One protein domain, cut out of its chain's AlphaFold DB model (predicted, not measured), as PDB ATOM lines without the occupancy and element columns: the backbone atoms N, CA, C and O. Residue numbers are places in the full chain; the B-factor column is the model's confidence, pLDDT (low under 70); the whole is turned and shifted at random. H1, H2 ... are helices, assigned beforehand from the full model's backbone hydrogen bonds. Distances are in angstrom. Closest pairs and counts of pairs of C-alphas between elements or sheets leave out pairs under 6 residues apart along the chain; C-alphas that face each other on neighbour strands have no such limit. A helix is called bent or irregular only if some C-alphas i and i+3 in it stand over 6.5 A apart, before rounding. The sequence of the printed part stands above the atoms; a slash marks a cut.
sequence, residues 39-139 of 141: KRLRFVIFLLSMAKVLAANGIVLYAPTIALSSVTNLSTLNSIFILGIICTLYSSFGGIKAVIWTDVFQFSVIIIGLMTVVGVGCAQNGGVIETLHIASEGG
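Overview. This is residues 39 to 139 of the 141 residues of an uncharacterized protein of Armadillidium vulgare (UniProt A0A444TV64). An open zigzag of helices joined end to end: the long helix H1 makes a V with H2a, the first arm of the bent helix H2, the long second arm H2b turns back from H2a, and the short helix H3 makes a corner at the far end of H2b. There is no common core: contacts are few and join neighbours along the chain, residues 39 to 57 of H1 stick out at one end, and residues 103 to 117 of H2b stand free between its two ends. The printed part has 101 residues with three named helices, H1, H2 and H3 in that order, and no named strand; the class is all helix. The whole is extended, with a radius of gyration of the C-alphas of 19.8 A, and elongated, spanning 63 by 34 by 27 A.

Along the chain. H1 is residues 39 to 72, from C-alpha 39 at (16.299, 4.745, -55.027) over 48.9 A to C-alpha 72, with a kink of 26 degrees near residue 64. H2 is residues 76 to 124, assigned as one helix by its hydrogen bonds but bent: C-alphas 93 and 96 are 9.8 A apart. Its arm H2a is residues 76 to 93, 26.1 A long, and its arm H2b is residues 96 to 124, 42.0 A long, beginning at C-alpha 96 at (8.658, 2.195, -29.673). H3 is residues 128 to 137, 14.4 A long, ending at C-alpha 137 at (-20.942, -32.286, -29.476).

Arrangement. H1 and H2a touch, H1 with residues 61 to 69 alone and H2a with residues 76 to 84 alone; their closest C-alphas, those of Ser 69 and Thr 76, are 5.6 A apart. They run opposite ways at a steep tilt of 54 degrees. H2a and H2b are close but not clearly touching, with the closest C-alphas, those of Ser 91 and Val 99, 6.5 A apart. These arms run opposite ways at a steep tilt of 45 degrees. H2b and H3 touch only at the corner by their link, H2b with residues 121 to 122 alone; their closest C-alphas, those of Cys 122 and Val 128, are 5.0 A apart. Their lines are about perpendicular, at 88 degrees. H1 is apart from H2b and from H3, and H2a is apart from H3. In H2a, H2b and H3 every O i to N i+4 pair is within hydrogen-bond range, and in H1 28 of 30 are.

Size, cuts and confidence. The two C-alphas farthest apart in the domain, those of Lys 39 and Gly 126, are 64.4 A apart. The printed part has no cut, and the links from H1 to H2 and from H2 to H3 are both tight, with 3 residues each. The mean pLDDT of the printed part is 83.2; residues 129 to 130, 132, 135 to 136 and 138 to 139 are under 70.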
ATOM      1  N   LYS A  39      17.017   3.811 -55.915       73.81
ATOM      2  CA  LYS A  39      16.299   4.745 -55.027       73.81
ATOM      3  C   LYS A  39      14.806   4.860 -55.352       73.81
ATOM      4  O   LYS A  39      13.989   5.051 -54.454       73.81
ATOM      5  N   ARG A  40      14.428   4.713 -56.630       78.25
ATOM      6  CA  ARG A  40      13.018   4.787 -57.066       78.25
ATOM      7  C   ARG A  40      12.204   3.615 -56.522       78.25
ATOM      8  O   ARG A  40      11.078   3.807 -56.079       78.25
ATOM      9  N   LEU A  41      12.796   2.420 -56.500       79.06
ATOM     10  CA  LEU A  41      12.141   1.223 -55.981       79.06
ATOM     11  C   LEU A  41      11.907   1.326 -54.466       79.06
ATOM     12  O   LEU A  41      10.816   1.000 -54.005       79.06
ATOM     13  N   ARG A  42      12.874   1.863 -53.706       80.12
ATOM     14  CA  ARG A  42      12.696   2.138 -52.268       80.12
ATOM     15  C   ARG A  42      11.502   3.051 -52.008       80.12
ATOM     16  O   ARG A  42      10.712   2.765 -51.116       80.12
ATOM     17  N   PHE A  43      11.367   4.128 -52.780       81.50
ATOM     18  CA  PHE A  43      10.269   5.075 -52.598       81.50
ATOM     19  C   PHE A  43       8.903   4.429 -52.867       81.50
ATOM     20  O   PHE A  43       7.989   4.565 -52.056       81.50
ATOM     21  N   VAL A  44       8.781   3.656 -53.949       86.31
ATOM     22  CA  VAL A  44       7.535   2.944 -54.285       86.31
ATOM     23  C   VAL A  44       7.182   1.904 -53.217       86.31
ATOM     24  O   VAL A  44       6.038   1.849 -52.775       86.31
ATOM     25  N   ILE A  45       8.152   1.109 -52.755       85.81
ATOM     26  CA  ILE A  45       7.921   0.097 -51.710       85.81
ATOM     27  C   ILE A  45       7.546   0.754 -50.382       85.81
ATOM     28  O   ILE A  45       6.620   0.292 -49.719       85.81
ATOM     29  N   PHE A  46       8.210   1.850 -50.013       86.38
ATOM     30  CA  PHE A  46       7.868   2.618 -48.821       86.38
ATOM     31  C   PHE A  46       6.420   3.118 -48.872       86.38
ATOM     32  O   PHE A  46       5.667   2.893 -47.925       86.38
ATOM     33  N   LEU A  47       6.000   3.716 -49.993       89.44
ATOM     34  CA  LEU A  47       4.620   4.177 -50.175       89.44
ATOM     35  C   LEU A  47       3.608   3.029 -50.099       89.44
ATOM     36  O   LEU A  47       2.608   3.137 -49.388       89.44
ATOM     37  N   LEU A  48       3.875   1.912 -50.781       88.69
ATOM     38  CA  LEU A  48       3.005   0.735 -50.741       88.69
ATOM     39  C   LEU A  48       2.913   0.136 -49.333       88.69
ATOM     40  O   LEU A  48       1.831  -0.264 -48.904       88.69
ATOM     41  N   SER A  49       4.031   0.081 -48.608       87.00
ATOM     42  CA  SER A  49       4.070  -0.409 -47.231       87.00
ATOM     43  C   SER A  49       3.295   0.513 -46.295       87.00
ATOM     44  O   SER A  49       2.527   0.025 -45.469       87.00
ATOM     45  N   MET A  50       3.451   1.830 -46.442       89.69
ATOM     46  CA  MET A  50       2.720   2.820 -45.652       89.69
ATOM     47  C   MET A  50       1.209   2.696 -45.877       89.69
ATOM     48  O   MET A  50       0.449   2.596 -44.916       89.69
ATOM     49  N   ALA A  51       0.777   2.614 -47.140       92.06
ATOM     50  CA  ALA A  51      -0.630   2.438 -47.490       92.06
ATOM     51  C   ALA A  51      -1.208   1.130 -46.920       92.06
ATOM     52  O   ALA A  51      -2.295   1.135 -46.341       92.06
ATOM     53  N   LYS A  52      -0.465   0.018 -47.021       89.50
ATOM     54  CA  LYS A  52      -0.878  -1.272 -46.446       89.50
ATOM     55  C   LYS A  52      -1.032  -1.215 -44.931       89.50
ATOM     56  O   LYS A  52      -2.042  -1.683 -44.414       89.50
ATOM     57  N   VAL A  53      -0.048  -0.659 -44.224       88.19
ATOM     58  CA  VAL A  53      -0.071  -0.575 -42.757       88.19
ATOM     59  C   VAL A  53      -1.205   0.336 -42.290       88.19
ATOM     60  O   VAL A  53      -1.911  -0.025 -41.351       88.19
ATOM     61  N   LEU A  54      -1.441   1.467 -42.959       89.69
ATOM     62  CA  LEU A  54      -2.548   2.366 -42.629       89.69
ATOM     63  C   LEU A  54      -3.912   1.682 -42.800       89.69
ATOM     64  O   LEU A  54      -4.737   1.718 -41.888       89.69
ATOM     65  N   ALA A  55      -4.130   1.009 -43.935       90.94
ATOM     66  CA  ALA A  55      -5.372   0.286 -44.195       90.94
ATOM     67  C   ALA A  55      -5.603  -0.846 -43.181       90.94
ATOM     68  O   ALA A  55      -6.702  -0.984 -42.646       90.94
ATOM     69  N   ALA A  56      -4.563  -1.624 -42.870       89.31
ATOM     70  CA  ALA A  56      -4.664  -2.723 -41.916       89.31
ATOM     71  C   ALA A  56      -4.984  -2.230 -40.496       89.31
ATOM     72  O   ALA A  56      -5.882  -2.771 -39.857       89.31
ATOM     73  N   ASN A  57      -4.312  -1.175 -40.020       87.81
ATOM     74  CA  ASN A  57      -4.590  -0.607 -38.698       87.81
ATOM     75  C   ASN A  57      -6.010  -0.034 -38.596       87.81
ATOM     76  O   ASN A  57      -6.651  -0.201 -37.562       87.81
ATOM     77  N   GLY A  58      -6.535   0.581 -39.664       87.06
ATOM     78  CA  GLY A  58      -7.923   1.054 -39.696       87.06
ATOM     79  C   GLY A  58      -8.940  -0.080 -39.526       87.06
ATOM     80  O   GLY A  58      -9.874   0.039 -38.735       87.06
ATOM     81  N   ILE A  59      -8.721  -1.209 -40.206       89.00
ATOM     82  CA  ILE A  59      -9.567  -2.406 -40.073       89.00
ATOM     83  C   ILE A  59      -9.462  -2.989 -38.657       89.00
ATOM     84  O   ILE A  59     -10.472  -3.346 -38.058       89.00
ATOM     85  N   VAL A  60      -8.252  -3.052 -38.096       88.50
ATOM     86  CA  VAL A  60      -8.028  -3.569 -36.738       88.50
ATOM     87  C   VAL A  60      -8.698  -2.687 -35.678       88.50
ATOM     88  O   VAL A  60      -9.281  -3.225 -34.743       88.50
ATOM     89  N   LEU A  61      -8.691  -1.357 -35.838       87.62
ATOM     90  CA  LEU A  61      -9.344  -0.408 -34.918       87.62
ATOM     91  C   LEU A  61     -10.880  -0.531 -34.916       87.62
ATOM     92  O   LEU A  61     -11.548  -0.164 -33.945       87.62
ATOM     93  N   TYR A  62     -11.465  -1.070 -35.984       87.81
ATOM     94  CA  TYR A  62     -12.911  -1.235 -36.084       87.81
ATOM     95  C   TYR A  62     -13.463  -2.262 -35.079       87.81
ATOM     96  O   TYR A  62     -14.509  -2.027 -34.473       87.81
ATOM     97  N   ALA A  63     -12.734  -3.354 -34.825       87.94
ATOM     98  CA  ALA A  63     -13.142  -4.387 -33.870       87.94
ATOM     99  C   ALA A  63     -13.357  -3.858 -32.429       87.94
ATOM    100  O   ALA A  63     -14.454  -4.044 -31.892       87.94
ATOM    101  N   PRO A  64     -12.395  -3.154 -31.793       83.62
ATOM    102  CA  PRO A  64     -12.600  -2.589 -30.460       83.62
ATOM    103  C   PRO A  64     -13.627  -1.450 -30.454       83.62
ATOM    104  O   PRO A  64     -14.289  -1.241 -29.442       83.62
ATOM    105  N   THR A  65     -13.813  -0.740 -31.573       85.31
ATOM    106  CA  THR A  65     -14.845   0.302 -31.688       85.31
ATOM    107  C   THR A  65     -16.249  -0.285 -31.575       85.31
ATOM    108  O   THR A  65     -17.070   0.254 -30.833       85.31
ATOM    109  N   ILE A  66     -16.536  -1.380 -32.284       88.00
ATOM    110  CA  ILE A  66     -17.842  -2.046 -32.180       88.00
ATOM    111  C   ILE A  66     -18.065  -2.525 -30.748       88.00
ATOM    112  O   ILE A  66     -19.115  -2.243 -30.177       88.00
ATOM    113  N   ALA A  67     -17.059  -3.180 -30.158       86.62
ATOM    114  CA  ALA A  67     -17.140  -3.636 -28.777       86.62
ATOM    115  C   ALA A  67     -17.455  -2.470 -27.824       86.62
ATOM    116  O   ALA A  67     -18.370  -2.583 -27.014       86.62
ATOM    117  N   LEU A  68     -16.771  -1.327 -27.969       83.44
ATOM    118  CA  LEU A  68     -17.014  -0.138 -27.150       83.44
ATOM    119  C   LEU A  68     -18.412   0.463 -27.381       83.44
ATOM    120  O   LEU A  68     -19.089   0.854 -26.433       83.44
ATOM    121  N   SER A  69     -18.872   0.518 -28.630       83.94
ATOM    122  CA  SER A  69     -20.211   1.010 -28.967       83.94
ATOM    123  C   SER A  69     -21.304   0.140 -28.326       83.94
ATOM    124  O   SER A  69     -22.282   0.687 -27.815       83.94
ATOM    125  N   SER A  70     -21.102  -1.182 -28.235       81.88
ATOM    126  CA  SER A  70     -22.033  -2.101 -27.563       81.88
ATOM    127  C   SER A  70     -22.134  -1.892 -26.047       81.88
ATOM    128  O   SER A  70     -23.224  -2.048 -25.503       81.88
ATOM    129  N   VAL A  71     -21.048  -1.520 -25.355       82.81
ATOM    130  CA  VAL A  71     -21.108  -1.233 -23.904       82.81
ATOM    131  C   VAL A  71     -21.572   0.188 -23.590       82.81
ATOM    132  O   VAL A  71     -22.256   0.391 -22.591       82.81
ATOM    133  N   THR A  72     -21.219   1.186 -24.407       76.88
ATOM    134  CA  THR A  72     -21.512   2.600 -24.100       76.88
ATOM    135  C   THR A  72     -22.801   3.122 -24.762       76.88
ATOM    136  O   THR A  72     -23.214   4.236 -24.461       76.88
ATOM    137  N   ASN A  73     -23.457   2.355 -25.650       71.88
ATOM    138  CA  ASN A  73     -24.619   2.795 -26.453       71.88
ATOM    139  C   ASN A  73     -24.377   4.093 -27.263       71.88
ATOM    140  O   ASN A  73     -25.311   4.789 -27.659       71.88
ATOM    141  N   LEU A  74     -23.114   4.442 -27.522       74.56
ATOM    142  CA  LEU A  74     -22.751   5.605 -28.329       74.56
ATOM    143  C   LEU A  74     -22.782   5.257 -29.818       74.56
ATOM    144  O   LEU A  74     -22.470   4.132 -30.212       74.56
ATOM    145  N   SER A  75     -23.086   6.261 -30.649       79.19
ATOM    146  CA  SER A  75     -22.930   6.169 -32.104       79.19
ATOM    147  C   SER A  75     -21.514   5.711 -32.452       79.19
ATOM    148  O   SER A  75     -20.534   6.302 -31.991       79.19
ATOM    149  N   THR A  76     -21.409   4.676 -33.287       76.75
ATOM    150  CA  THR A  76     -20.145   4.033 -33.673       76.75
ATOM    151  C   THR A  76     -19.122   5.046 -34.182       76.75
ATOM    152  O   THR A  76     -17.942   4.939 -33.868       76.75
ATOM    153  N   LEU A  77     -19.575   6.082 -34.896       82.44
ATOM    154  CA  LEU A  77     -18.714   7.134 -35.434       82.44
ATOM    155  C   LEU A  77     -18.011   7.935 -34.325       82.44
ATOM    156  O   LEU A  77     -16.813   8.193 -34.425       82.44
ATOM    157  N   ASN A  78     -18.706   8.248 -33.228       81.81
ATOM    158  CA  ASN A  78     -18.117   8.966 -32.092       81.81
ATOM    159  C   ASN A  78     -17.087   8.099 -31.356       81.81
ATOM    160  O   ASN A  78     -16.031   8.594 -30.963       81.81
ATOM    161  N   SER A  79     -17.352   6.795 -31.224       82.62
ATOM    162  CA  SER A  79     -16.403   5.847 -30.632       82.62
ATOM    163  C   SER A  79     -15.111   5.739 -31.448       82.62
ATOM    164  O   SER A  79     -14.041   5.711 -30.844       82.62
ATOM    165  N   ILE A  80     -15.183   5.758 -32.791       85.19
ATOM    166  CA  ILE A  80     -13.990   5.724 -33.666       85.19
ATOM    167  C   ILE A  80     -13.111   6.950 -33.420       85.19
ATOM    168  O   ILE A  80     -11.900   6.812 -33.263       85.19
ATOM    169  N   PHE A  81     -13.708   8.147 -33.365       87.06
ATOM    170  CA  PHE A  81     -12.952   9.382 -33.142       87.06
ATOM    171  C   PHE A  81     -12.246   9.385 -31.785       87.06
ATOM    172  O   PHE A  81     -11.062   9.713 -31.713       87.06
ATOM    173  N   ILE A  82     -12.938   8.972 -30.721       86.12
ATOM    174  CA  ILE A  82     -12.367   8.931 -29.369       86.12
ATOM    175  C   ILE A  82     -11.213   7.920 -29.300       86.12
ATOM    176  O   ILE A  82     -10.112   8.278 -28.878       86.12
ATOM    177  N   LEU A  83     -11.429   6.681 -29.764       85.94
ATOM    178  CA  LEU A  83     -10.388   5.643 -29.787       85.94
ATOM    179  C   LEU A  83      -9.196   6.054 -30.653       85.94
ATOM    180  O   LEU A  83      -8.053   5.865 -30.245       85.94
ATOM    181  N   GLY A  84      -9.449   6.634 -31.827       86.50
ATOM    182  CA  GLY A  84      -8.408   7.087 -32.746       86.50
ATOM    183  C   GLY A  84      -7.534   8.192 -32.152       86.50
ATOM    184  O   GLY A  84      -6.308   8.119 -32.255       86.50
ATOM    185  N   ILE A  85      -8.138   9.179 -31.481       88.06
ATOM    186  CA  ILE A  85      -7.406  10.270 -30.818       88.06
ATOM    187  C   ILE A  85      -6.556   9.721 -29.675       88.06
ATOM    188  O   ILE A  85      -5.355   9.985 -29.636       88.06
ATOM    189  N   ILE A  86      -7.142   8.920 -28.781       87.00
ATOM    190  CA  ILE A  86      -6.406   8.323 -27.659       87.00
ATOM    191  C   ILE A  86      -5.249   7.470 -28.191       87.00
ATOM    192  O   ILE A  86      -4.119   7.617 -27.723       87.00
ATOM    193  N   CYS A  87      -5.514   6.645 -29.211       84.56
ATOM    194  CA  CYS A  87      -4.521   5.772 -29.831       84.56
ATOM    195  C   CYS A  87      -3.338   6.542 -30.420       84.56
ATOM    196  O   CYS A  87      -2.170   6.237 -30.160       84.56
ATOM    197  N   THR A  88      -3.651   7.603 -31.159       86.81
ATOM    198  CA  THR A  88      -2.646   8.461 -31.787       86.81
ATOM    199  C   THR A  88      -1.818   9.203 -30.742       86.81
ATOM    200  O   THR A  88      -0.593   9.261 -30.868       86.81
ATOM    201  N   LEU A  89      -2.457   9.744 -29.701       86.56
ATOM    202  CA  LEU A  89      -1.768  10.473 -28.638       86.56
ATOM    203  C   LEU A  89      -0.793   9.558 -27.892       86.56
ATOM    204  O   LEU A  89       0.395   9.879 -27.828       86.56
ATOM    205  N   TYR A  90      -1.240   8.400 -27.394       82.00
ATOM    206  CA  TYR A  90      -0.347   7.530 -26.619       82.00
ATOM    207  C   TYR A  90       0.807   6.976 -27.474       82.00
ATOM    208  O   TYR A  90       1.937   6.894 -26.987       82.00
ATOM    209  N   SER A  91       0.559   6.652 -28.752       82.56
ATOM    210  CA  SER A  91       1.622   6.200 -29.665       82.56
ATOM    211  C   SER A  91       2.634   7.305 -29.965       82.56
ATOM    212  O   SER A  91       3.836   7.038 -30.023       82.56
ATOM    213  N   SER A  92       2.169   8.547 -30.126       83.81
ATOM    214  CA  SER A  92       3.037   9.683 -30.465       83.81
ATOM    215  C   SER A  92       3.940  10.087 -29.301       83.81
ATOM    216  O   SER A  92       5.115  10.371 -29.513       83.81
ATOM    217  N   PHE A  93       3.425  10.081 -28.067       80.50
ATOM    218  CA  PHE A  93       4.213  10.460 -26.888       80.50
ATOM    219  C   PHE A  93       5.210   9.385 -26.451       80.50
ATOM    220  O   PHE A  93       6.251   9.698 -25.877       80.50
ATOM    221  N   GLY A  94       4.893   8.117 -26.692       74.81
ATOM    222  CA  GLY A  94       5.609   7.014 -26.070       74.81
ATOM    223  C   GLY A  94       6.743   6.386 -26.895       74.81
ATOM    224  O   GLY A  94       7.633   5.733 -26.337       74.81
ATOM    225  N   GLY A  95       6.735   6.565 -28.219       81.62
ATOM    226  CA  GLY A  95       7.681   5.901 -29.124       81.62
ATOM    227  C   GLY A  95       7.636   4.364 -29.036       81.62
ATOM    228  O   GLY A  95       6.750   3.777 -28.417       81.62
ATOM    229  N   ILE A  96       8.623   3.676 -29.628       82.56
ATOM    230  CA  ILE A  96       8.658   2.195 -29.673       82.56
ATOM    231  C   ILE A  96       8.656   1.564 -28.270       82.56
ATOM    232  O   ILE A  96       8.041   0.521 -28.068       82.56
ATOM    233  N   LYS A  97       9.306   2.194 -27.279       82.00
ATOM    234  CA  LYS A  97       9.377   1.649 -25.913       82.00
ATOM    235  C   LYS A  97       8.015   1.618 -25.223       82.00
ATOM    236  O   LYS A  97       7.692   0.616 -24.592       82.00
ATOM    237  N   ALA A  98       7.221   2.680 -25.347       85.31
ATOM    238  CA  ALA A  98       5.884   2.683 -24.762       85.31
ATOM    239  C   ALA A  98       4.954   1.709 -25.478       85.31
ATOM    240  O   ALA A  98       4.184   1.035 -24.806       85.31
ATOM    241  N   VAL A  99       5.070   1.587 -26.806       85.38
ATOM    242  CA  VAL A  99       4.272   0.625 -27.581       85.38
ATOM    243  C   VAL A  99       4.495  -0.800 -27.070       85.38
ATOM    244  O   VAL A  99       3.527  -1.520 -26.841       85.38
ATOM    245  N   ILE A 100       5.748  -1.183 -26.799       88.69
ATOM    246  CA  ILE A 100       6.067  -2.500 -26.220       88.69
ATOM    247  C   ILE A 100       5.402  -2.666 -24.850       88.69
ATOM    248  O   ILE A 100       4.820  -3.707 -24.565       88.69
ATOM    249  N   TRP A 101       5.458  -1.640 -23.999       88.06
ATOM    250  CA  TRP A 101       4.847  -1.717 -22.674       88.06
ATOM    251  C   TRP A 101       3.318  -1.837 -22.751       88.06
ATOM    252  O   TRP A 101       2.726  -2.651 -22.041       88.06
ATOM    253  N   THR A 102       2.677  -1.096 -23.662       87.75
ATOM    254  CA  THR A 102       1.233  -1.209 -23.906       87.75
ATOM    255  C   THR A 102       0.840  -2.562 -24.493       87.75
ATOM    256  O   THR A 102      -0.211  -3.078 -24.130       87.75
ATOM    257  N   ASP A 103       1.679  -3.170 -25.334       89.25
ATOM    258  CA  ASP A 103       1.423  -4.496 -25.908       89.25
ATOM    259  C   ASP A 103       1.472  -5.592 -24.832       89.25
ATOM    260  O   ASP A 103       0.558  -6.407 -24.722       89.25
ATOM    261  N   VAL A 104       2.470  -5.543 -23.938       91.81
ATOM    262  CA  VAL A 104       2.555  -6.457 -22.782       91.81
ATOM    263  C   VAL A 104       1.329  -6.315 -21.877       91.81
ATOM    264  O   VAL A 104       0.760  -7.317 -21.428       91.81
ATOM    265  N   PHE A 105       0.891  -5.080 -21.623       90.56
ATOM    266  CA  PHE A 105      -0.313  -4.826 -20.838       90.56
ATOM    267  C   PHE A 105      -1.567  -5.374 -21.533       90.56
ATOM    268  O   PHE A 105      -2.343  -6.104 -20.916       90.56
ATOM    269  N   GLN A 106      -1.740  -5.095 -22.826       88.94
ATOM    270  CA  GLN A 106      -2.879  -5.563 -23.610       88.94
ATOM    271  C   GLN A 106      -2.941  -7.096 -23.670       88.94
ATOM    272  O   GLN A 106      -4.007  -7.673 -23.449       88.94
ATOM    273  N   PHE A 107      -1.807  -7.763 -23.888       92.00
ATOM    274  CA  PHE A 107      -1.712  -9.221 -23.856       92.00
ATOM    275  C   PHE A 107      -2.128  -9.794 -22.495       92.00
ATOM    276  O   PHE A 107      -2.918 -10.738 -22.427       92.00
ATOM    277  N   SER A 108      -1.663  -9.178 -21.406       92.81
ATOM    278  CA  SER A 108      -2.000  -9.595 -20.041       92.81
ATOM    279  C   SER A 108      -3.502  -9.477 -19.766       92.81
ATOM    280  O   SER A 108      -4.117 -10.410 -19.247       92.81
ATOM    281  N   VAL A 109      -4.118  -8.358 -20.166       93.44
ATOM    282  CA  VAL A 109      -5.561  -8.124 -20.003       93.44
ATOM    283  C   VAL A 109      -6.382  -9.138 -20.802       93.44
ATOM    284  O   VAL A 109      -7.357  -9.675 -20.277       93.44
ATOM    285  N   ILE A 110      -5.979  -9.451 -22.039       92.12
ATOM    286  CA  ILE A 110      -6.666 -10.446 -22.877       92.12
ATOM    287  C   ILE A 110      -6.616 -11.834 -22.229       92.12
ATOM    288  O   ILE A 110      -7.646 -12.506 -22.177       92.12
ATOM    289  N   ILE A 111      -5.464 -12.258 -21.696       92.81
ATOM    290  CA  ILE A 111      -5.343 -13.555 -21.012       92.81
ATOM    291  C   ILE A 111      -6.257 -13.616 -19.790       92.81
ATOM    292  O   ILE A 111      -7.002 -14.580 -19.631       92.81
ATOM    293  N   ILE A 112      -6.227 -12.596 -18.932       94.06
ATOM    294  CA  ILE A 112      -7.052 -12.570 -17.716       94.06
ATOM    295  C   ILE A 112      -8.541 -12.568 -18.081       94.06
ATOM    296  O   ILE A 112      -9.329 -13.310 -17.486       94.06
ATOM    297  N   GLY A 113      -8.926 -11.776 -19.085       92.00
ATOM    298  CA  GLY A 113     -10.288 -11.749 -19.612       92.00
ATOM    299  C   GLY A 113     -10.725 -13.115 -20.134       92.00
ATOM    300  O   GLY A 113     -11.790 -13.600 -19.756       92.00
ATOM    301  N   LEU A 114      -9.876 -13.783 -20.918       91.50
ATOM    302  CA  LEU A 114     -10.141 -15.128 -21.425       91.50
ATOM    303  C   LEU A 114     -10.314 -16.139 -20.285       91.50
ATOM    304  O   LEU A 114     -11.296 -16.875 -20.274       91.50
ATOM    305  N   MET A 115      -9.413 -16.140 -19.300       90.62
ATOM    306  CA  MET A 115      -9.501 -17.036 -18.142       90.62
ATOM    307  C   MET A 115     -10.782 -16.808 -17.336       90.62
ATOM    308  O   MET A 115     -11.406 -17.766 -16.887       90.62
ATOM    309  N   THR A 116     -11.207 -15.551 -17.192       90.31
ATOM    310  CA  THR A 116     -12.447 -15.197 -16.487       90.31
ATOM    311  C   THR A 116     -13.676 -15.677 -17.257       90.31
ATOM    312  O   THR A 116     -14.560 -16.300 -16.672       90.31
ATOM    313  N   VAL A 117     -13.723 -15.441 -18.571       88.75
ATOM    314  CA  VAL A 117     -14.827 -15.894 -19.433       88.75
ATOM    315  C   VAL A 117     -14.933 -17.418 -19.427       88.75
ATOM    316  O   VAL A 117     -16.028 -17.951 -19.257       88.75
ATOM    317  N   VAL A 118     -13.806 -18.125 -19.547       87.19
ATOM    318  CA  VAL A 118     -13.774 -19.593 -19.476       87.19
ATOM    319  C   VAL A 118     -14.212 -20.076 -18.094       87.19
ATOM    320  O   VAL A 118     -15.043 -20.975 -18.010       87.19
ATOM    321  N   GLY A 119     -13.726 -19.460 -17.013       85.62
ATOM    322  CA  GLY A 119     -14.095 -19.831 -15.645       85.62
ATOM    323  C   GLY A 119     -15.591 -19.674 -15.362       85.62
ATOM    324  O   GLY A 119     -16.224 -20.606 -14.863       85.62
ATOM    325  N   VAL A 120     -16.181 -18.533 -15.733       85.88
ATOM    326  CA  VAL A 120     -17.626 -18.282 -15.573       85.88
ATOM    327  C   VAL A 120     -18.448 -19.197 -16.483       85.88
ATOM    328  O   VAL A 120     -19.452 -19.750 -16.035       85.88
ATOM    329  N   GLY A 121     -18.008 -19.413 -17.726       83.00
ATOM    330  CA  GLY A 121     -18.662 -20.339 -18.651       83.00
ATOM    331  C   GLY A 121     -18.673 -21.781 -18.133       83.00
ATOM    332  O   GLY A 121     -19.704 -22.447 -18.188       83.00
ATOM    333  N   CYS A 122     -17.565 -22.243 -17.546       82.00
ATOM    334  CA  CYS A 122     -17.479 -23.567 -16.925       82.00
ATOM    335  C   CYS A 122     -18.368 -23.687 -15.682       82.00
ATOM    336  O   CYS A 122     -18.971 -24.735 -15.468       82.00
ATOM    337  N   ALA A 123     -18.475 -22.629 -14.873       79.75
ATOM    338  CA  ALA A 123     -19.328 -22.626 -13.686       79.75
ATOM    339  C   ALA A 123     -20.827 -22.679 -14.033       79.75
ATOM    340  O   ALA A 123     -21.579 -23.379 -13.361       79.75
ATOM    341  N   GLN A 124     -21.261 -21.978 -15.087       77.12
ATOM    342  CA  GLN A 124     -22.665 -21.979 -15.523       77.12
ATOM    343  C   GLN A 124     -23.090 -23.297 -16.182       77.12
ATOM    344  O   GLN A 124     -24.240 -23.707 -16.037       77.12
ATOM    345  N   ASN A 125     -22.164 -23.989 -16.847       73.12
ATOM    346  CA  ASN A 125     -22.434 -25.230 -17.575       73.12
ATOM    347  C   ASN A 125     -22.148 -26.504 -16.751       73.12
ATOM    348  O   ASN A 125     -22.053 -27.584 -17.319       73.12
ATOM    349  N   GLY A 126     -22.004 -26.406 -15.423       72.38
ATOM    350  CA  GLY A 126     -21.893 -27.577 -14.536       72.38
ATOM    351  C   GLY A 126     -20.487 -28.175 -14.377       72.38
ATOM    352  O   GLY A 126     -20.340 -29.219 -13.743       72.38
ATOM    353  N   GLY A 127     -19.444 -27.514 -14.888       75.62
ATOM    354  CA  GLY A 127     -18.039 -27.902 -14.726       75.62
ATOM    355  C   GLY A 127     -17.250 -27.921 -16.039       75.62
ATOM    356  O   GLY A 127     -17.813 -27.972 -17.128       75.62
ATOM    357  N   VAL A 128     -15.914 -27.917 -15.931       71.88
ATOM    358  CA  VAL A 128     -14.989 -27.863 -17.088       71.88
ATOM    359  C   VAL A 128     -15.173 -29.060 -18.032       71.88
ATOM    360  O   VAL A 128     -15.070 -28.920 -19.250       71.88
ATOM    361  N   ILE A 129     -15.472 -30.237 -17.476       67.38
ATOM    362  CA  ILE A 129     -15.650 -31.474 -18.249       67.38
ATOM    363  C   ILE A 129     -16.944 -31.429 -19.066       67.38
ATOM    364  O   ILE A 129     -16.923 -31.775 -20.245       67.38
ATOM    365  N   GLU A 130     -18.032 -30.919 -18.489       69.38
ATOM    366  CA  GLU A 130     -19.319 -30.805 -19.180       69.38
ATOM    367  C   GLU A 130     -19.260 -29.749 -20.289       69.38
ATOM    368  O   GLU A 130     -19.712 -29.986 -21.406       69.38
ATOM    369  N   THR A 131     -18.573 -28.621 -20.057       71.75
ATOM    370  CA  THR A 131     -18.295 -27.657 -21.135       71.75
ATOM    371  C   THR A 131     -17.481 -28.245 -22.276       71.75
ATOM    372  O   THR A 131     -17.722 -27.890 -23.429       71.75
ATOM    373  N   LEU A 132     -16.520 -29.128 -21.983       69.62
ATOM    374  CA  LEU A 132     -15.711 -29.776 -23.015       69.62
ATOM    375  C   LEU A 132     -16.549 -30.773 -23.823       69.62
ATOM    376  O   LEU A 132     -16.373 -30.885 -25.035       69.62
ATOM    377  N   HIS A 133     -17.478 -31.462 -23.159       70.94
ATOM    378  CA  HIS A 133     -18.387 -32.407 -23.793       70.94
ATOM    379  C   HIS A 133     -19.383 -31.688 -24.715       70.94
ATOM    380  O   HIS A 133     -19.481 -32.035 -25.892       70.94
ATOM    381  N   ILE A 134     -19.991 -30.593 -24.244       70.62
ATOM    382  CA  ILE A 134     -20.870 -29.726 -25.050       70.62
ATOM    383  C   ILE A 134     -20.103 -29.091 -26.224       70.62
ATOM    384  O   ILE A 134     -20.638 -28.971 -27.326       70.62
ATOM    385  N   ALA A 135     -18.840 -28.692 -26.029       68.69
ATOM    386  CA  ALA A 135     -18.003 -28.171 -27.113       68.69
ATOM    387  C   ALA A 135     -17.686 -29.241 -28.176       68.69
ATOM    388  O   ALA A 135     -17.698 -28.936 -29.373       68.69
ATOM    389  N   SER A 136     -17.459 -30.488 -27.745       65.94
ATOM    390  CA  SER A 136     -17.234 -31.649 -28.616       65.94
ATOM    391  C   SER A 136     -18.486 -32.032 -29.410       65.94
ATOM    392  O   SER A 136     -18.388 -32.316 -30.603       65.94
ATOM    393  N   GLU A 137     -19.669 -32.010 -28.793       70.94
ATOM    394  CA  GLU A 137     -20.942 -32.286 -29.476       70.94
ATOM    395  C   GLU A 137     -21.386 -31.127 -30.383       70.94
ATOM    396  O   GLU A 137     -21.973 -31.344 -31.442       70.94
ATOM    397  N   GLY A 138     -21.052 -29.887 -30.017       68.94
ATOM    398  CA  GLY A 138     -21.363 -28.681 -30.785       68.94
ATOM    399  C   GLY A 138     -20.516 -28.470 -32.048       68.94
ATOM    400  O   GLY A 138     -20.700 -27.456 -32.727       68.94
ATOM    401  N   GLY A 139     -19.583 -29.380 -32.361       49.47
ATOM    402  CA  GLY A 139     -18.771 -29.353 -33.585       49.47
ATOM    403  C   GLY A 139     -17.805 -28.167 -33.693       49.47
ATOM    404  O   GLY A 139     -17.414 -27.795 -34.799       49.47
TER     405      GLY A 139